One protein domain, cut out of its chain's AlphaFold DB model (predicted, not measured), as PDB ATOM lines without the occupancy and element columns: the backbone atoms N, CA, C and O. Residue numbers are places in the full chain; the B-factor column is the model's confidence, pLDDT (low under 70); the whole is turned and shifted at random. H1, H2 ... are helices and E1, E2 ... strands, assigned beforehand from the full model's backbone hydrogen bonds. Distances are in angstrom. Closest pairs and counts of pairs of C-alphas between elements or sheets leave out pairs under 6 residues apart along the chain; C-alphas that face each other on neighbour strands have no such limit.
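What this domain is: This is residues 2 to 149 of the 762 residues of an uncharacterized protein of Clostridiaceae bacterium (UniProt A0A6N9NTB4). A small, twisted sheet of three parallel strands, in the order E1 E2 E3, has H4, H5 and H6 covering one face and H3 over E1 on the other. The long helix H1 crosses H3 and only grazes the sheet with residues 14 to 22. The 148 printed residues hold six named helices and three named strands, in the order H1 H2 H3 E1 H4 E2 H5 H6 E3, class mixed. The whole is compact, radius of gyration of the C-alphas 15.2 A, spanning 49 by 35 by 24 A.

How they stand to each other: H1, residues 2 to 24, touches H3, residues 39 to 48, with residues 7 to 15 alone; the closest C-alphas, of Ala 11 and Leu 43, are 5.0 A apart. H2, residues 31 to 34, is not on the sheet. H3 lies over E1, residues 66 to 73, at a height of 9.8 A over the sheet. E1 and E2, residues 99 to 106, are parallel, with N 69 and O 101 2.9 A apart; E2 and E3, residues 141 to 148, are parallel, with N 102 and O 143 2.8 A apart. H4, residues 77 to 94, lies over E1 and E2; H5, residues 109 to 118, over E2; H6, residues 121 to 135, over E3. E1, H4, E2 and E2, H5 H6, E3 are strand-helix-strand units, parallel neighbours joined through helices, with right-handed crossovers. H4 touches H6 with residues 85 to 93 alone, closest C-alphas Ala 92 and Ser 135, 4.9 A, at a shallow tilt of 26 degrees. Every O i to N i+4 pair is within hydrogen-bond range in H1, H3, H5 and H6, and 13 of 14 in H4; H2 is too short for one.

Where its parts are: H1 runs 33.6 A from C-alpha 2 at (199.021, 230.056, 241.948), H4 26.0 A, and E3 23.5 A to C-alpha 148 at (208.943, 247.421, 230.730).

The domain as a whole: The farthest C-alphas, of Gly 2 and Arg 138, are 50.0 A apart. The printed part has no cut; H3 to E1 is a long link. Low confidence includes residues 2 to 7, 25 to 33 and 57 to 65.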
ATOM      1  N   GLY A   2     198.192 229.656 243.106       54.12
ATOM      2  CA  GLY A   2     199.021 230.056 241.948       54.12
ATOM      3  C   GLY A   2     199.114 231.564 241.649       54.12
ATOM      4  O   GLY A   2     200.209 232.058 241.405       54.12
ATOM      5  N   MET A   3     198.009 232.317 241.738       54.16
ATOM      6  CA  MET A   3     198.021 233.786 241.561       54.16
ATOM      7  C   MET A   3     198.754 234.533 242.688       54.16
ATOM      8  O   MET A   3     199.330 235.588 242.455       54.16
ATOM      9  N   MET A   4     198.743 233.989 243.907       55.69
ATOM     10  CA  MET A   4     199.380 234.610 245.076       55.69
ATOM     11  C   MET A   4     200.907 234.468 245.003       55.69
ATOM     12  O   MET A   4     201.634 235.433 245.212       55.69
ATOM     13  N   ILE A   5     201.385 233.287 244.592       61.88
ATOM     14  CA  ILE A   5     202.803 233.023 244.299       61.88
ATOM     15  C   ILE A   5     203.289 233.897 243.126       61.88
ATOM     16  O   ILE A   5     204.408 234.403 243.147       61.88
ATOM     17  N   GLN A   6     202.435 234.119 242.120       62.91
ATOM     18  CA  GLN A   6     202.738 234.962 240.959       62.91
ATOM     19  C   GLN A   6     202.935 236.434 241.342       62.91
ATOM     20  O   GLN A   6     203.959 237.010 240.979       62.91
ATOM     21  N   LYS A   7     202.010 237.022 242.113       67.94
ATOM     22  CA  LYS A   7     202.127 238.419 242.566       67.94
ATOM     23  C   LYS A   7     203.385 238.645 243.406       67.94
ATOM     24  O   LYS A   7     204.070 239.642 243.210       67.94
ATOM     25  N   LYS A   8     203.743 237.678 244.257       70.62
ATOM     26  CA  LYS A   8     204.959 237.738 245.078       70.62
ATOM     27  C   LYS A   8     206.245 237.755 244.239       70.62
ATOM     28  O   LYS A   8     207.080 238.631 244.413       70.62
ATOM     29  N   LYS A   9     206.359 236.870 243.242       71.69
ATOM     30  CA  LYS A   9     207.508 236.854 242.311       71.69
ATOM     31  C   LYS A   9     207.642 238.159 241.511       71.69
ATOM     32  O   LYS A   9     208.736 238.571 241.137       71.69
ATOM     33  N   GLN A  10     206.525 238.815 241.205       71.69
ATOM     34  CA  GLN A  10     206.542 240.099 240.507       71.69
ATOM     35  C   GLN A  10     206.955 241.260 241.403       71.69
ATOM     36  O   GLN A  10     207.711 242.111 240.941       71.69
ATOM     37  N   ALA A  11     206.495 241.276 242.653       77.62
ATOM     38  CA  ALA A  11     206.955 242.220 243.663       77.62
ATOM     39  C   ALA A  11     208.479 242.103 243.856       77.62
ATOM     40  O   ALA A  11     209.182 243.108 243.796       77.62
ATOM     41  N   GLU A  12     209.012 240.877 243.926       78.94
ATOM     42  CA  GLU A  12     210.459 240.612 243.968       78.94
ATOM     43  C   GLU A  12     211.196 241.140 242.721       78.94
ATOM     44  O   GLU A  12     212.274 241.721 242.823       78.94
ATOM     45  N   ASN A  13     210.620 240.988 241.524       77.06
ATOM     46  CA  ASN A  13     211.213 241.541 240.303       77.06
ATOM     47  C   ASN A  13     211.232 243.075 240.301       77.06
ATOM     48  O   ASN A  13     212.225 243.660 239.873       77.06
ATOM     49  N   ILE A  14     210.153 243.721 240.754       79.94
ATOM     50  CA  ILE A  14     210.089 245.183 240.899       79.94
ATOM     51  C   ILE A  14     211.151 245.647 241.892       79.94
ATOM     52  O   ILE A  14     211.934 246.530 241.552       79.94
ATOM     53  N   ARG A  15     211.245 244.997 243.056       81.62
ATOM     54  CA  ARG A  15     212.284 245.251 244.058       81.62
ATOM     55  C   ARG A  15     213.685 245.183 243.447       81.62
ATOM     56  O   ARG A  15     214.433 246.147 243.533       81.62
ATOM     57  N   ASN A  16     213.985 244.126 242.691       79.25
ATOM     58  CA  ASN A  16     215.265 243.985 241.989       79.25
ATOM     59  C   ASN A  16     215.536 245.100 240.959       79.25
ATOM     60  O   ASN A  16     216.695 245.449 240.723       79.25
ATOM     61  N   TYR A  17     214.508 245.630 240.287       79.06
ATOM     62  CA  TYR A  17     214.670 246.781 239.392       79.06
ATOM     63  C   TYR A  17     214.966 248.058 240.171       79.06
ATOM     64  O   TYR A  17     215.861 248.802 239.776       79.06
ATOM     65  N   ILE A  18     214.246 248.287 241.268       79.88
ATOM     66  CA  ILE A  18     214.444 249.437 242.150       79.88
ATOM     67  C   ILE A  18     215.867 249.415 242.729       79.88
ATOM     68  O   ILE A  18     216.600 250.383 242.546       79.88
ATOM     69  N   ASP A  19     216.317 248.278 243.270       78.12
ATOM     70  CA  ASP A  19     217.683 248.101 243.788       78.12
ATOM     71  C   ASP A  19     218.754 248.427 242.736       78.12
ATOM     72  O   ASP A  19     219.781 249.032 243.036       78.12
ATOM     73  N   LYS A  20     218.537 248.037 241.472       78.25
ATOM     74  CA  LYS A  20     219.471 248.354 240.378       78.25
ATOM     75  C   LYS A  20     219.517 249.846 240.063       78.25
ATOM     76  O   LYS A  20     220.588 250.350 239.741       78.25
ATOM     77  N   ILE A  21     218.379 250.536 240.107       76.06
ATOM     78  CA  ILE A  21     218.308 251.981 239.842       76.06
ATOM     79  C   ILE A  21     219.064 252.738 240.925       76.06
ATOM     80  O   ILE A  21     219.889 253.584 240.601       76.06
ATOM     81  N   LEU A  22     218.846 252.367 242.181       73.62
ATOM     82  CA  LEU A  22     219.473 253.008 243.331       73.62
ATOM     83  C   LEU A  22     220.980 252.773 243.363       73.62
ATOM     84  O   LEU A  22     221.743 253.725 243.496       73.62
ATOM     85  N   LYS A  23     221.424 251.537 243.099       73.50
ATOM     86  CA  LYS A  23     222.853 251.220 242.941       73.50
ATOM     87  C   LYS A  23     223.515 252.038 241.837       73.50
ATOM     88  O   LYS A  23     224.644 252.483 242.004       73.50
ATOM     89  N   ASN A  24     222.823 252.255 240.718       70.44
ATOM     90  CA  ASN A  24     223.336 253.098 239.634       70.44
ATOM     91  C   ASN A  24     223.388 254.590 240.006       70.44
ATOM     92  O   ASN A  24     224.090 255.343 239.336       70.44
ATOM     93  N   GLN A  25     222.644 255.013 241.027       66.31
ATOM     94  CA  GLN A  25     222.642 256.375 241.567       66.31
ATOM     95  C   GLN A  25     223.568 256.532 242.782       66.31
ATOM     96  O   GLN A  25     223.561 257.588 243.401       66.31
ATOM     97  N   GLU A  26     224.358 255.501 243.111       64.62
ATOM     98  CA  GLU A  26     225.230 255.459 244.296       64.62
ATOM     99  C   GLU A  26     224.471 255.678 245.622       64.62
ATOM    100  O   GLU A  26     225.055 256.086 246.622       64.62
ATOM    101  N   ILE A  27     223.165 255.384 245.640       66.62
ATOM    102  CA  ILE A  27     222.330 255.442 246.843       66.62
ATOM    103  C   ILE A  27     222.448 254.092 247.555       66.62
ATOM    104  O   ILE A  27     222.034 253.062 247.008       66.62
ATOM    105  N   ASP A  28     223.030 254.090 248.756       55.22
ATOM    106  CA  ASP A  28     223.190 252.873 249.554       55.22
ATOM    107  C   ASP A  28     221.836 252.454 250.143       55.22
ATOM    108  O   ASP A  28     221.126 253.256 250.748       55.22
ATOM    109  N   CYS A  29     221.439 251.210 249.884       57.41
ATOM    110  CA  CYS A  29     220.136 250.679 250.281       57.41
ATOM    111  C   CYS A  29     220.345 249.651 251.390       57.41
ATOM    112  O   CYS A  29     220.674 248.498 251.099       57.41
ATOM    113  N   ASP A  30     220.136 250.046 252.642       57.56
ATOM    114  CA  ASP A  30     220.210 249.123 253.777       57.56
ATOM    115  C   ASP A  30     219.007 248.160 253.798       57.56
ATOM    116  O   ASP A  30     217.918 248.475 253.311       57.56
ATOM    117  N   GLU A  31     219.161 246.966 254.389       56.69
ATOM    118  CA  GLU A  31     218.057 245.992 254.504       56.69
ATOM    119  C   GLU A  31     216.840 246.553 255.266       56.69
ATOM    120  O   GLU A  31     215.714 246.117 255.027       56.69
ATOM    121  N   GLU A  32     217.040 247.554 256.130       58.16
ATOM    122  CA  GLU A  32     215.975 248.261 256.854       58.16
ATOM    123  C   GLU A  32     214.973 248.959 255.920       58.16
ATOM    124  O   GLU A  32     213.792 249.061 256.252       58.16
ATOM    125  N   TRP A  33     215.398 249.341 254.713       65.62
ATOM    126  CA  TRP A  33     214.585 250.057 253.726       65.62
ATOM    127  C   TRP A  33     213.401 249.231 253.207       65.62
ATOM    128  O   TRP A  33     212.312 249.744 252.960       65.62
ATOM    129  N   TRP A  34     213.602 247.918 253.097       70.81
ATOM    130  CA  TRP A  34     212.582 246.969 252.653       70.81
ATOM    131  C   TRP A  34     211.752 246.391 253.807       70.81
ATOM    132  O   TRP A  34     210.759 245.709 253.556       70.81
ATOM    133  N   ASN A  35     212.149 246.658 255.055       66.06
ATOM    134  CA  ASN A  35     211.490 246.167 256.267       66.06
ATOM    135  C   ASN A  35     210.463 247.165 256.841       66.06
ATOM    136  O   ASN A  35     209.870 246.894 257.885       66.06
ATOM    137  N   GLY A  36     210.248 248.304 256.170       67.12
ATOM    138  CA  GLY A  36     209.241 249.299 256.537       67.12
ATOM    139  C   GLY A  36     207.807 248.756 256.487       67.12
ATOM    140  O   GLY A  36     207.454 247.922 255.647       67.12
ATOM    141  N   GLU A  37     206.961 249.243 257.394       67.62
ATOM    142  CA  GLU A  37     205.552 248.852 257.471       67.62
ATOM    143  C   GLU A  37     204.808 249.318 256.200       67.62
ATOM    144  O   GLU A  37     204.785 250.502 255.887       67.62
ATOM    145  N   GLY A  38     204.234 248.382 255.431       72.12
ATOM    146  CA  GLY A  38     203.472 248.674 254.202       72.12
ATOM    147  C   GLY A  38     204.235 248.545 252.871       72.12
ATOM    148  O   GLY A  38     203.594 248.467 251.821       72.12
ATOM    149  N   VAL A  39     205.569 248.416 252.876       76.19
ATOM    150  CA  VAL A  39     206.392 248.329 251.644       76.19
ATOM    151  C   VAL A  39     206.047 247.104 250.787       76.19
ATOM    152  O   VAL A  39     205.852 247.217 249.577       76.19
ATOM    153  N   GLU A  40     205.910 245.928 251.404       76.06
ATOM    154  CA  GLU A  40     205.539 244.689 250.698       76.06
ATOM    155  C   GLU A  40     204.129 244.782 250.081       76.06
ATOM    156  O   GLU A  40     203.861 244.227 249.008       76.06
ATOM    157  N   GLU A  41     203.218 245.518 250.726       80.00
ATOM    158  CA  GLU A  41     201.868 245.753 250.213       80.00
ATOM    159  C   GLU A  41     201.897 246.674 248.985       80.00
ATOM    160  O   GLU A  41     201.269 246.360 247.971       80.00
ATOM    161  N   GLU A  42     202.680 247.756 249.024       81.62
ATOM    162  CA  GLU A  42     202.871 248.674 247.894       81.62
ATOM    163  C   GLU A  42     203.574 248.008 246.704       81.62
ATOM    164  O   GLU A  42     203.125 248.145 245.563       81.62
ATOM    165  N   LEU A  43     204.603 247.190 246.943       81.12
ATOM    166  CA  LEU A  43     205.227 246.378 245.892       81.12
ATOM    167  C   LEU A  43     204.227 245.403 245.262       81.12
ATOM    168  O   LEU A  43     204.204 245.219 244.040       81.12
ATOM    169  N   THR A  44     203.363 244.800 246.081       80.00
ATOM    170  CA  THR A  44     202.301 243.908 245.604       80.00
ATOM    171  C   THR A  44     201.250 244.665 244.788       80.00
ATOM    172  O   THR A  44     200.752 244.123 243.793       80.00
ATOM    173  N   LYS A  45     200.928 245.915 245.150       82.94
ATOM    174  CA  LYS A  45     200.051 246.793 244.359       82.94
ATOM    175  C   LYS A  45     200.700 247.134 243.020       82.94
ATOM    176  O   LYS A  45     200.113 246.804 241.992       82.94
ATOM    177  N   LEU A  46     201.931 247.649 242.995       82.00
ATOM    178  CA  LEU A  46     202.657 247.947 241.748       82.00
ATOM    179  C   LEU A  46     202.711 246.744 240.791       82.00
ATOM    180  O   LEU A  46     202.505 246.879 239.579       82.00
ATOM    181  N   ALA A  47     202.952 245.551 241.337       75.62
ATOM    182  CA  ALA A  47     202.987 244.311 240.575       75.62
ATOM    183  C   ALA A  47     201.608 243.874 240.060       75.62
ATOM    184  O   ALA A  47     201.493 243.366 238.945       75.62
ATOM    185  N   GLY A  48     200.567 244.034 240.878       68.56
ATOM    186  CA  GLY A  48     199.299 243.330 240.724       68.56
ATOM    187  C   GLY A  48     198.084 244.185 240.373       68.56
ATOM    188  O   GLY A  48     196.999 243.605 240.277       68.56
ATOM    189  N   THR A  49     198.212 245.508 240.223       73.56
ATOM    190  CA  THR A  49     197.077 246.372 239.862       73.56
ATOM    191  C   THR A  49     196.664 246.185 238.402       73.56
ATOM    192  O   THR A  49     197.493 246.054 237.494       73.56
ATOM    193  N   GLU A  50     195.350 246.173 238.173       76.00
ATOM    194  CA  GLU A  50     194.755 246.279 236.833       76.00
ATOM    195  C   GLU A  50     194.570 247.736 236.401       76.00
ATOM    196  O   GLU A  50     194.510 248.002 235.207       76.00
ATOM    197  N   LYS A  51     194.576 248.665 237.363       83.31
ATOM    198  CA  LYS A  51     194.474 250.111 237.158       83.31
ATOM    199  C   LYS A  51     195.806 250.816 237.384       83.31
ATOM    200  O   LYS A  51     196.748 250.225 237.925       83.31
ATOM    201  N   ASN A  52     195.866 252.080 236.975       86.81
ATOM    202  CA  ASN A  52     196.973 252.960 237.327       86.81
ATOM    203  C   ASN A  52     197.125 253.020 238.855       86.81
ATOM    204  O   ASN A  52     196.134 252.981 239.581       86.81
ATOM    205  N   HIS A  53     198.366 253.061 239.332       88.06
ATOM    206  CA  HIS A  53     198.679 253.150 240.758       88.06
ATOM    207  C   HIS A  53     199.934 253.988 240.946       88.06
ATOM    208  O   HIS A  53     200.935 253.724 240.280       88.06
ATOM    209  N   VAL A  54     199.899 254.962 241.849       87.00
ATOM    210  CA  VAL A  54     201.067 255.752 242.255       87.00
ATOM    211  C   VAL A  54     201.360 255.428 243.712       87.00
ATOM    212  O   VAL A  54     200.467 255.502 244.552       87.00
ATOM    213  N   CYS A  55     202.598 255.042 244.010       84.56
ATOM    214  CA  CYS A  55     203.000 254.764 245.382       84.56
ATOM    215  C   CYS A  55     203.082 256.043 246.208       84.56
ATOM    216  O   CYS A  55     203.503 257.090 245.711       84.56
ATOM    217  N   ASP A  56     202.749 255.915 247.491       73.75
ATOM    218  CA  ASP A  56     202.984 256.964 248.474       73.75
ATOM    219  C   ASP A  56     204.504 257.125 248.704       73.75
ATOM    220  O   ASP A  56     205.164 256.170 249.131       73.75
ATOM    221  N   PRO A  57     205.084 258.308 248.429       67.38
ATOM    222  CA  PRO A  57     206.503 258.577 248.641       67.38
ATOM    223  C   PRO A  57     206.953 258.422 250.096       67.38
ATOM    224  O   PRO A  57     208.136 258.203 250.330       67.38
ATOM    225  N   GLY A  58     206.040 258.541 251.069       63.47
ATOM    226  CA  GLY A  58     206.345 258.393 252.495       63.47
ATOM    227  C   GLY A  58     206.597 256.949 252.939       63.47
ATOM    228  O   GLY A  58     207.107 256.741 254.035       63.47
ATOM    229  N   MET A  59     206.262 255.958 252.104       62.75
ATOM    230  CA  MET A  59     206.415 254.530 252.424       62.75
ATOM    231  C   MET A  59     207.827 254.002 252.167       62.75
ATOM    232  O   MET A  59     208.239 253.011 252.763       62.75
ATOM    233  N   PHE A  60     208.579 254.665 251.291       62.38
ATOM    234  CA  PHE A  60     209.989 254.383 251.068       62.38
ATOM    235  C   PHE A  60     210.768 255.465 251.819       62.38
ATOM    236  O   PHE A  60     210.772 256.617 251.392       62.38
ATOM    237  N   SER A  61     211.371 255.137 252.966       53.00
ATOM    238  CA  SER A  61     212.128 256.078 253.812       53.00
ATOM    239  C   SER A  61     213.374 256.599 253.086       53.00
ATOM    240  O   SER A  61     214.483 256.117 253.288       53.00
ATOM    241  N   MET A  62     213.193 257.537 252.160       61.56
ATOM    242  CA  MET A  62     214.265 258.079 251.333       61.56
ATOM    243  C   MET A  62     214.947 259.246 252.049       61.56
ATOM    244  O   MET A  62     214.298 260.248 252.354       61.56
ATOM    245  N   GLU A  63     216.256 259.162 252.261       55.16
ATOM    246  CA  GLU A  63     217.090 260.306 252.634       55.16
ATOM    247  C   GLU A  63     217.862 260.766 251.389       55.16
ATOM    248  O   GLU A  63     218.528 259.964 250.738       55.16
ATOM    249  N   GLY A  64     217.717 262.036 250.996       63.66
ATOM    250  CA  GLY A  64     218.397 262.591 249.822       63.66
ATOM    251  C   GLY A  64     217.727 263.834 249.230       63.66
ATOM    252  O   GLY A  64     216.545 264.098 249.465       63.66
ATOM    253  N   ASP A  65     218.495 264.580 248.431       67.56
ATOM    254  CA  ASP A  65     218.054 265.818 247.772       67.56
ATOM    255  C   ASP A  65     217.121 265.559 246.563       67.56
ATOM    256  O   ASP A  65     216.448 266.476 246.082       67.56
ATOM    257  N   GLU A  66     217.050 264.316 246.067       76.38
ATOM    258  CA  GLU A  66     216.133 263.882 245.005       76.38
ATOM    259  C   GLU A  66     215.091 262.879 245.522       76.38
ATOM    260  O   GLU A  66     215.412 261.936 246.243       76.38
ATOM    261  N   ARG A  67     213.824 263.054 245.122       81.56
ATOM    262  CA  ARG A  67     212.718 262.144 245.481       81.56
ATOM    263  C   ARG A  67     212.371 261.213 244.328       81.56
ATOM    264  O   ARG A  67     212.051 261.689 243.236       81.56
ATOM    265  N   LEU A  68     212.359 259.904 244.584       82.19
ATOM    266  CA  LEU A  68     211.855 258.908 243.639       82.19
ATOM    267  C   LEU A  68     210.367 258.646 243.886       82.19
ATOM    268  O   LEU A  68     209.932 258.464 245.019       82.19
ATOM    269  N   VAL A  69     209.591 258.591 242.809       86.81
ATOM    270  CA  VAL A  69     208.166 258.248 242.838       86.81
ATOM    271  C   VAL A  69     207.930 257.074 241.904       86.81
ATOM    272  O   VAL A  69     208.188 257.170 240.703       86.81
ATOM    273  N   PHE A  70     207.409 255.974 242.438       87.62
ATOM    274  CA  PHE A  70     207.101 254.774 241.665       87.62
ATOM    275  C   PHE A  70     205.630 254.753 241.259       87.62
ATOM    276  O   PHE A  70     204.748 255.011 242.076       87.62
ATOM    277  N   ALA A  71     205.355 254.418 240.002       90.06
ATOM    278  CA  ALA A  71     203.995 254.302 239.496       90.06
ATOM    279  C   ALA A  71     203.846 253.120 238.534       90.06
ATOM    280  O   ALA A  71     204.730 252.825 237.733       90.06
ATOM    281  N   ALA A  72     202.702 252.449 238.577       88.88
ATOM    282  CA  ALA A  72     202.292 251.441 237.613       88.88
ATOM    283  C   ALA A  72     201.274 252.048 236.641       88.88
ATOM    284  O   ALA A  72     200.245 252.568 237.060       88.88
ATOM    285  N   PHE A  73     201.539 251.940 235.338       89.50
ATOM    286  CA  PHE A  73     200.631 252.409 234.288       89.50
ATOM    287  C   PHE A  73     199.951 251.226 233.593       89.50
ATOM    288  O   PHE A  73     200.620 250.267 233.181       89.50
ATOM    289  N   ARG A  74     198.617 251.259 233.510       84.81
ATOM    290  CA  ARG A  74     197.773 250.153 233.027       84.81
ATOM    291  C   ARG A  74     196.639 250.605 232.109       84.81
ATOM    292  O   ARG A  74     196.307 249.867 231.187       84.81
ATOM    293  N   GLU A  75     196.063 251.775 232.364       80.94
ATOM    294  CA  GLU A  75     194.884 252.287 231.656       80.94
ATOM    295  C   GLU A  75     195.179 253.656 231.023       80.94
ATOM    296  O   GLU A  75     196.295 253.900 230.580       80.94
ATOM    297  N   ARG A  76     194.185 254.541 230.900       81.25
ATOM    298  CA  ARG A  76     194.361 255.842 230.247       81.25
ATOM    299  C   ARG A  76     195.185 256.808 231.116       81.25
ATOM    300  O   ARG A  76     195.174 256.676 232.340       81.25
ATOM    301  N   PRO A  77     195.941 257.745 230.519       85.38
ATOM    302  CA  PRO A  77     196.887 258.573 231.262       85.38
ATOM    303  C   PRO A  77     196.245 259.697 232.080       85.38
ATOM    304  O   PRO A  77     196.891 260.169 233.004       85.38
ATOM    305  N   GLU A  78     195.015 260.132 231.802       84.88
ATOM    306  CA  GLU A  78     194.461 261.374 232.371       84.88
ATOM    307  C   GLU A  78     194.406 261.345 233.905       84.88
ATOM    308  O   GLU A  78     194.916 262.258 234.553       84.88
ATOM    309  N   GLU A  79     193.875 260.261 234.481       83.50
ATOM    310  CA  GLU A  79     193.797 260.075 235.939       83.50
ATOM    311  C   GLU A  79     195.195 260.042 236.578       83.50
ATOM    312  O   GLU A  79     195.444 260.695 237.592       83.50
ATOM    313  N   LEU A  80     196.141 259.354 235.930       87.12
ATOM    314  CA  LEU A  80     197.521 259.258 236.401       87.12
ATOM    315  C   LEU A  80     198.216 260.628 236.376       87.12
ATOM    316  O   LEU A  80     198.912 260.984 237.322       87.12
ATOM    317  N   LEU A  81     198.036 261.420 235.316       88.50
ATOM    318  CA  LEU A  81     198.655 262.742 235.182       88.50
ATOM    319  C   LEU A  81     198.169 263.724 236.258       88.50
ATOM    320  O   LEU A  81     198.963 264.526 236.767       88.50
ATOM    321  N   GLU A  82     196.888 263.664 236.624       86.56
ATOM    322  CA  GLU A  82     196.341 264.462 237.723       86.56
ATOM    323  C   GLU A  82     196.947 264.071 239.074       86.56
ATOM    324  O   GLU A  82     197.357 264.950 239.838       86.56
ATOM    325  N   GLU A  83     197.035 262.771 239.365       88.06
ATOM    326  CA  GLU A  83     197.649 262.256 240.594       88.06
ATOM    327  C   GLU A  83     199.128 262.637 240.693       88.06
ATOM    328  O   GLU A  83     199.558 263.176 241.714       88.06
ATOM    329  N   LEU A  84     199.891 262.466 239.610       88.69
ATOM    330  CA  LEU A  84     201.301 262.854 239.545       88.69
ATOM    331  C   LEU A  84     201.493 264.350 239.800       88.69
ATOM    332  O   LEU A  84     202.414 264.741 240.515       88.69
ATOM    333  N   THR A  85     200.624 265.197 239.243       88.38
ATOM    334  CA  THR A  85     200.704 266.651 239.435       88.38
ATOM    335  C   THR A  85     200.439 267.039 240.887       88.38
ATOM    336  O   THR A  85     201.152 267.883 241.435       88.38
ATOM    337  N   LYS A  86     199.436 266.420 241.526       88.31
ATOM    338  CA  LYS A  86     199.132 266.638 242.948       88.31
ATOM    339  C   LYS A  86     200.306 266.202 243.820       88.31
ATOM    340  O   LYS A  86     200.764 266.987 244.649       88.31
ATOM    341  N   LEU A  87     200.844 265.010 243.568       87.69
ATOM    342  CA  LEU A  87     201.943 264.441 244.341       87.69
ATOM    343  C   LEU A  87     203.243 265.243 244.202       87.69
ATOM    344  O   LEU A  87     203.911 265.527 245.192       87.69
ATOM    345  N   ALA A  88     203.582 265.671 242.984       86.69
ATOM    346  CA  ALA A  88     204.763 266.493 242.733       86.69
ATOM    347  C   ALA A  88     204.708 267.829 243.488       86.69
ATOM    348  O   ALA A  88     205.722 268.284 244.016       86.69
ATOM    349  N   CYS A  89     203.527 268.458 243.532       86.00
ATOM    350  CA  CYS A  89     203.317 269.689 244.289       86.00
ATOM    351  C   CYS A  89     203.449 269.446 245.798       86.00
ATOM    352  O   CYS A  89     204.161 270.198 246.451       86.00
ATOM    353  N   GLN A  90     202.851 268.376 246.332       85.69
ATOM    354  CA  GLN A  90     202.965 268.018 247.751       85.69
ATOM    355  C   GLN A  90     204.418 267.776 248.179       85.69
ATOM    356  O   GLN A  90     204.860 268.305 249.194       85.69
ATOM    357  N   LEU A  91     205.192 267.036 247.381       83.81
ATOM    358  CA  LEU A  91     206.611 266.791 247.661       83.81
ATOM    359  C   LEU A  91     207.435 268.085 247.664       83.81
ATOM    360  O   LEU A  91     208.326 268.260 248.494       83.81
ATOM    361  N   ALA A  92     207.110 269.011 246.762       82.94
ATOM    362  CA  ALA A  92     207.754 270.316 246.683       82.94
ATOM    363  C   ALA A  92     207.407 271.265 247.841       82.94
ATOM    364  O   ALA A  92     208.161 272.207 248.070       82.94
ATOM    365  N   GLU A  93     206.307 271.040 248.567       81.44
ATOM    366  CA  GLU A  93     205.951 271.809 249.772       81.44
ATOM    367  C   GLU A  93     206.757 271.372 251.004       81.44
ATOM    368  O   GLU A  93     206.938 272.155 251.933       81.44
ATOM    369  N   GLN A  94     207.236 270.125 251.025       69.25
ATOM    370  CA  GLN A  94     207.758 269.483 252.233       69.25
ATOM    371  C   GLN A  94     209.285 269.587 252.401       69.25
ATOM    372  O   GLN A  94     209.787 269.258 253.473       69.25
ATOM    373  N   SER A  95     210.052 270.018 251.383       62.22
ATOM    374  CA  SER A  95     211.530 270.011 251.447       62.22
ATOM    375  C   SER A  95     212.237 270.902 250.406       62.22
ATOM    376  O   SER A  95     211.682 271.188 249.345       62.22
ATOM    377  N   GLU A  96     213.492 271.306 250.676       70.31
ATOM    378  CA  GLU A  96     214.399 271.938 249.694       70.31
ATOM    379  C   GLU A  96     214.926 270.900 248.681       70.31
ATOM    380  O   GLU A  96     216.094 270.527 248.684       70.31
ATOM    381  N   LEU A  97     214.048 270.396 247.810       74.69
ATOM    382  CA  LEU A  97     214.404 269.367 246.827       74.69
ATOM    383  C   LEU A  97     215.265 269.916 245.686       74.69
ATOM    384  O   LEU A  97     214.958 270.957 245.089       74.69
ATOM    385  N   ALA A  98     216.284 269.150 245.306       77.94
ATOM    386  CA  ALA A  98     217.032 269.330 244.069       77.94
ATOM    387  C   ALA A  98     216.278 268.756 242.853       77.94
ATOM    388  O   ALA A  98     216.342 269.331 241.758       77.94
ATOM    389  N   GLY A  99     215.508 267.674 243.026       84.50
ATOM    390  CA  GLY A  99     214.801 267.027 241.919       84.50
ATOM    391  C   GLY A  99     213.728 266.008 242.310       84.50
ATOM    392  O   GLY A  99     213.679 265.520 243.436       84.50
ATOM    393  N   ILE A 100     212.855 265.693 241.351       87.31
ATOM    394  CA  ILE A 100     211.849 264.624 241.438       87.31
ATOM    395  C   ILE A 100     212.027 263.689 240.240       87.31
ATOM    396  O   ILE A 100     212.064 264.140 239.090       87.31
ATOM    397  N   GLN A 101     212.089 262.387 240.487       87.50
ATOM    398  CA  GLN A 101     212.188 261.374 239.446       87.50
ATOM    399  C   GLN A 101     211.020 260.394 239.524       87.50
ATOM    400  O   GLN A 101     210.861 259.646 240.483       87.50
ATOM    401  N   PHE A 102     210.223 260.367 238.461       89.31
ATOM    402  CA  PHE A 102     209.136 259.413 238.290       89.31
ATOM    403  C   PHE A 102     209.637 258.147 237.604       89.31
ATOM    404  O   PHE A 102     210.288 258.214 236.563       89.31
ATOM    405  N   ILE A 103     209.306 256.988 238.160       89.00
ATOM    406  CA  ILE A 103     209.673 255.673 237.640       89.00
ATOM    407  C   ILE A 103     208.386 254.902 237.349       89.00
ATOM    408  O   ILE A 103     207.653 254.510 238.256       89.00
ATOM    409  N   PHE A 104     208.115 254.683 236.065       90.31
ATOM    410  CA  PHE A 104     206.890 254.066 235.572       90.31
ATOM    411  C   PHE A 104     207.105 252.608 235.179       90.31
ATOM    412  O   PHE A 104     207.904 252.309 234.293       90.31
ATOM    413  N   PHE A 105     206.326 251.701 235.759       88.81
ATOM    414  CA  PHE A 105     206.246 250.302 235.356       88.81
ATOM    415  C   PHE A 105     205.114 250.111 234.342       88.81
ATOM    416  O   PHE A 105     203.931 250.215 234.678       88.81
ATOM    417  N   VAL A 106     205.473 249.791 233.101       89.12
ATOM    418  CA  VAL A 106     204.571 249.620 231.948       89.12
ATOM    419  C   VAL A 106     204.575 248.165 231.473       89.12
ATOM    420  O   VAL A 106     205.614 247.508 231.501       89.12
ATOM    421  N   ARG A 107     203.426 247.629 231.042       84.62
ATOM    422  CA  ARG A 107     203.304 246.203 230.657       84.62
ATOM    423  C   ARG A 107     203.849 245.895 229.263       84.62
ATOM    424  O   ARG A 107     204.354 244.798 229.013       84.62
ATOM    425  N   ASP A 108     203.731 246.851 228.354       87.81
ATOM    426  CA  ASP A 108     204.073 246.680 226.952       87.81
ATOM    427  C   ASP A 108     204.532 247.994 226.302       87.81
ATOM    428  O   ASP A 108     204.624 249.045 226.945       87.81
ATOM    429  N   MET A 109     204.896 247.907 225.022       89.19
ATOM    430  CA  MET A 109     205.429 249.046 224.281       89.19
ATOM    431  C   MET A 109     204.350 250.055 223.913       89.19
ATOM    432  O   MET A 109     204.639 251.247 223.903       89.19
ATOM    433  N   LYS A 110     203.121 249.603 223.642       90.94
ATOM    434  CA  LYS A 110     201.983 250.490 223.392       90.94
ATOM    435  C   LYS A 110     201.739 251.386 224.597       90.94
ATOM    436  O   LYS A 110     201.776 252.600 224.453       90.94
ATOM    437  N   GLY A 111     201.605 250.808 225.788       89.56
ATOM    438  CA  GLY A 111     201.428 251.552 227.031       89.56
ATOM    439  C   GLY A 111     202.583 252.513 227.304       89.56
ATOM    440  O   GLY A 111     202.347 253.659 227.674       89.56
ATOM    441  N   ARG A 112     203.828 252.092 227.048       90.62
ATOM    442  CA  ARG A 112     204.994 252.979 227.149       90.62
ATOM    443  C   ARG A 112     204.880 254.196 226.230       90.62
ATOM    444  O   ARG A 112     205.042 255.313 226.705       90.62
ATOM    445  N   VAL A 113     204.605 253.985 224.943       90.38
ATOM    446  CA  VAL A 113     204.512 255.071 223.952       90.38
ATOM    447  C   VAL A 113     203.331 255.989 224.259       90.38
ATOM    448  O   VAL A 113     203.489 257.202 224.209       90.38
ATOM    449  N   CYS A 114     202.177 255.439 224.646       90.31
ATOM    450  CA  CYS A 114     201.028 256.231 225.088       90.31
ATOM    451  C   CYS A 114     201.389 257.149 226.263       90.31
ATOM    452  O   CYS A 114     201.008 258.316 226.272       90.31
ATOM    453  N   LEU A 115     202.124 256.631 227.252       90.69
ATOM    454  CA  LEU A 115     202.535 257.411 228.414       90.69
ATOM    455  C   LEU A 115     203.598 258.462 228.059       90.69
ATOM    456  O   LEU A 115     203.513 259.578 228.552       90.69
ATOM    457  N   GLU A 116     204.561 258.131 227.194       90.81
ATOM    458  CA  GLU A 116     205.560 259.082 226.682       90.81
ATOM    459  C   GLU A 116     204.906 260.230 225.888       90.81
ATOM    460  O   GLU A 116     205.302 261.381 226.056       90.81
ATOM    461  N   GLU A 117     203.883 259.941 225.075       89.00
ATOM    462  CA  GLU A 117     203.105 260.957 224.348       89.00
ATOM    463  C   GLU A 117     202.206 261.790 225.269       89.00
ATOM    464  O   GLU A 117     201.991 262.970 225.011       89.00
ATOM    465  N   ALA A 118     201.680 261.206 226.347       87.81
ATOM    466  CA  ALA A 118     200.890 261.942 227.332       87.81
ATOM    467  C   ALA A 118     201.767 262.837 228.230       87.81
ATOM    468  O   ALA A 118     201.367 263.939 228.605       87.81
ATOM    469  N   LEU A 119     202.983 262.381 228.550       87.31
ATOM    470  CA  LEU A 119     204.037 263.132 229.241       87.31
ATOM    471  C   LEU A 119     204.909 263.904 228.245       87.31
ATOM    472  O   LEU A 119     206.142 263.904 228.338       87.31
ATOM    473  N   ASP A 120     204.270 264.566 227.284       85.12
ATOM    474  CA  ASP A 120     204.977 265.343 226.282       85.12
ATOM    475  C   ASP A 120     205.759 266.519 226.895       85.12
ATOM    476  O   ASP A 120     205.708 266.853 228.090       85.12
ATOM    477  N   ARG A 121     206.537 267.181 226.037       80.88
ATOM    478  CA  ARG A 121     207.366 268.316 226.446       80.88
ATOM    479  C   ARG A 121     206.531 269.438 227.069       80.88
ATOM    480  O   ARG A 121     207.028 270.109 227.979       80.88
ATOM    481  N   ASP A 122     205.306 269.646 226.607       84.88
ATOM    482  CA  ASP A 122     204.450 270.732 227.066       84.88
ATOM    483  C   ASP A 122     203.893 270.440 228.459       84.88
ATOM    484  O   ASP A 122     203.968 271.303 229.341       84.88
ATOM    485  N   PHE A 123     203.421 269.217 228.704       88.06
ATOM    486  CA  PHE A 123     203.002 268.756 230.021       88.06
ATOM    487  C   PHE A 123     204.153 268.831 231.025       88.06
ATOM    488  O   PHE A 123     204.015 269.470 232.069       88.06
ATOM    489  N   LEU A 124     205.324 268.271 230.700       87.19
ATOM    490  CA  LEU A 124     206.485 268.299 231.599       87.19
ATOM    491  C   LEU A 124     206.967 269.727 231.880       87.19
ATOM    492  O   LEU A 124     207.435 270.023 232.982       87.19
ATOM    493  N   THR A 125     206.840 270.640 230.915       87.25
ATOM    494  CA  THR A 125     207.168 272.059 231.115       87.25
ATOM    495  C   THR A 125     206.183 272.723 232.075       87.25
ATOM    496  O   THR A 125     206.617 273.419 232.996       87.25
ATOM    497  N   LYS A 126     204.878 272.466 231.922       89.31
ATOM    498  CA  LYS A 126     203.831 272.953 232.838       89.31
ATOM    499  C   LYS A 126     204.012 272.389 234.247       89.31
ATOM    500  O   LYS A 126     203.983 273.150 235.212       89.31
ATOM    501  N   LEU A 127     204.279 271.088 234.368       88.38
ATOM    502  CA  LEU A 127     204.535 270.430 235.646       88.38
ATOM    503  C   LEU A 127     205.751 271.046 236.347       88.38
ATOM    504  O   LEU A 127     205.643 271.484 237.487       88.38
ATOM    505  N   ARG A 128     206.887 271.190 235.650       89.44
ATOM    506  CA  ARG A 128     208.083 271.853 236.203       89.44
ATOM    507  C   ARG A 128     207.797 273.284 236.642       89.44
ATOM    508  O   ARG A 128     208.277 273.693 237.693       89.44
ATOM    509  N   ALA A 129     207.038 274.052 235.861       87.69
ATOM    510  CA  ALA A 129     206.672 275.418 236.229       87.69
ATOM    511  C   ALA A 129     205.835 275.452 237.518       87.69
ATOM    512  O   ALA A 129     206.113 276.261 238.403       87.69
ATOM    513  N   ASN A 130     204.872 274.538 237.656       88.06
ATOM    514  CA  ASN A 130     204.049 274.409 238.856       88.06
ATOM    515  C   ASN A 130     204.887 274.029 240.082       88.06
ATOM    516  O   ASN A 130     204.840 274.732 241.089       88.06
ATOM    517  N   VAL A 131     205.717 272.991 239.977       87.44
ATOM    518  CA  VAL A 131     206.552 272.490 241.080       87.44
ATOM    519  C   VAL A 131     207.597 273.529 241.519       87.44
ATOM    520  O   VAL A 131     207.812 273.737 242.712       87.44
ATOM    521  N   ARG A 132     208.209 274.262 240.578       88.75
ATOM    522  CA  ARG A 132     209.159 275.355 240.882       88.75
ATOM    523  C   ARG A 132     208.493 276.557 241.544       88.75
ATOM    524  O   ARG A 132     209.120 277.236 242.351       88.75
ATOM    525  N   ARG A 133     207.237 276.843 241.188       86.88
ATOM    526  CA  ARG A 133     206.448 277.908 241.822       86.88
ATOM    527  C   ARG A 133     206.129 277.567 243.275       86.88
ATOM    528  O   ARG A 133     206.169 278.464 244.104       86.88
ATOM    529  N   VAL A 134     205.826 276.300 243.554       86.31
ATOM    530  CA  VAL A 134     205.489 275.807 244.897       86.31
ATOM    531  C   VAL A 134     206.731 275.715 245.792       86.31
ATOM    532  O   VAL A 134     206.723 276.269 246.882       86.31
ATOM    533  N   SER A 135     207.822 275.114 245.305       84.38
ATOM    534  CA  SER A 135     209.075 274.962 246.075       84.38
ATOM    535  C   SER A 135     209.895 276.249 246.229       84.38
ATOM    536  O   SER A 135     210.797 276.311 247.057       84.38
ATOM    537  N   GLY A 136     209.693 277.254 245.369       79.88
ATOM    538  CA  GLY A 136     210.572 278.429 245.278       79.88
ATOM    539  C   GLY A 136     211.948 278.155 244.643       79.88
ATOM    540  O   GLY A 136     212.664 279.099 244.294       79.88
ATOM    541  N   ASN A 137     212.313 276.888 244.405       81.69
ATOM    542  CA  ASN A 137     213.587 276.494 243.811       81.69
ATOM    543  C   ASN A 137     213.523 276.507 242.273       81.69
ATOM    544  O   ASN A 137     213.030 275.582 241.627       81.69
ATOM    545  N   ARG A 138     214.111 277.534 241.644       78.81
ATOM    546  CA  ARG A 138     214.161 277.655 240.171       78.81
ATOM    547  C   ARG A 138     214.991 276.569 239.475       78.81
ATOM    548  O   ARG A 138     214.851 276.407 238.261       78.81
ATOM    549  N   ARG A 139     215.858 275.859 240.204       80.31
ATOM    550  CA  ARG A 139     216.743 274.813 239.670       80.31
ATOM    551  C   ARG A 139     216.166 273.403 239.786       80.31
ATOM    552  O   ARG A 139     216.775 272.493 239.237       80.31
ATOM    553  N   LEU A 140     214.993 273.235 240.403       83.62
ATOM    554  CA  LEU A 140     214.378 271.921 240.585       83.62
ATOM    555  C   LEU A 140     214.188 271.201 239.242       83.62
ATOM    556  O   LEU A 140     213.670 271.778 238.265       83.62
ATOM    557  N   SER A 141     214.631 269.947 239.201       85.50
ATOM    558  CA  SER A 141     214.578 269.078 238.028       85.50
ATOM    559  C   SER A 141     213.437 268.055 238.130       85.50
ATOM    560  O   SER A 141     213.039 267.655 239.220       85.50
ATOM    561  N   VAL A 142     212.864 267.668 236.984       86.62
ATOM    562  CA  VAL A 142     211.843 266.608 236.915       86.62
ATOM    563  C   VAL A 142     212.205 265.655 235.788       86.62
ATOM    564  O   VAL A 142     212.315 266.093 234.630       86.62
ATOM    565  N   HIS A 143     212.367 264.381 236.139       86.31
ATOM    566  CA  HIS A 143     212.790 263.299 235.253       86.31
ATOM    567  C   HIS A 143     211.778 262.149 235.256       86.31
ATOM    568  O   HIS A 143     211.098 261.915 236.252       86.31
ATOM    569  N   CYS A 144     211.691 261.425 234.140       88.31
ATOM    570  CA  CYS A 144     210.819 260.263 233.987       88.31
ATOM    571  C   CYS A 144     211.629 259.081 233.443       88.31
ATOM    572  O   CYS A 144     212.343 259.225 232.449       88.31
ATOM    573  N   THR A 145     211.484 257.920 234.072       86.44
ATOM    574  CA  THR A 145     212.076 256.644 233.666       86.44
ATOM    575  C   THR A 145     210.955 255.647 233.403       86.44
ATOM    576  O   THR A 145     210.038 255.526 234.210       86.44
ATOM    577  N   TYR A 146     211.036 254.895 232.304       88.12
ATOM    578  CA  TYR A 146     210.034 253.893 231.931       88.12
ATOM    579  C   TYR A 146     210.647 252.494 231.953       88.12
ATOM    580  O   TYR A 146     211.670 252.248 231.313       88.12
ATOM    581  N   ILE A 147     210.009 251.569 232.664       85.25
ATOM    582  CA  ILE A 147     210.463 250.193 232.861       85.25
ATOM    583  C   ILE A 147     209.408 249.243 232.312       85.25
ATOM    584  O   ILE A 147     208.279 249.190 232.798       85.25
ATOM    585  N   LEU A 148     209.794 248.458 231.308       83.19
ATOM    586  CA  LEU A 148     208.943 247.421 230.730       83.19
ATOM    587  C   LEU A 148     208.910 246.198 231.646       83.19
ATOM    588  O   LEU A 148     209.823 245.370 231.657       83.19
ATOM    589  N   GLN A 149     207.824 246.066 232.397       76.19
ATOM    590  CA  GLN A 149     207.535 244.921 233.245       76.19
ATOM    591  C   GLN A 149     206.614 243.958 232.498       76.19
ATOM    592  O   GLN A 149     205.387 244.018 232.594       76.19
TER     593      GLN A 149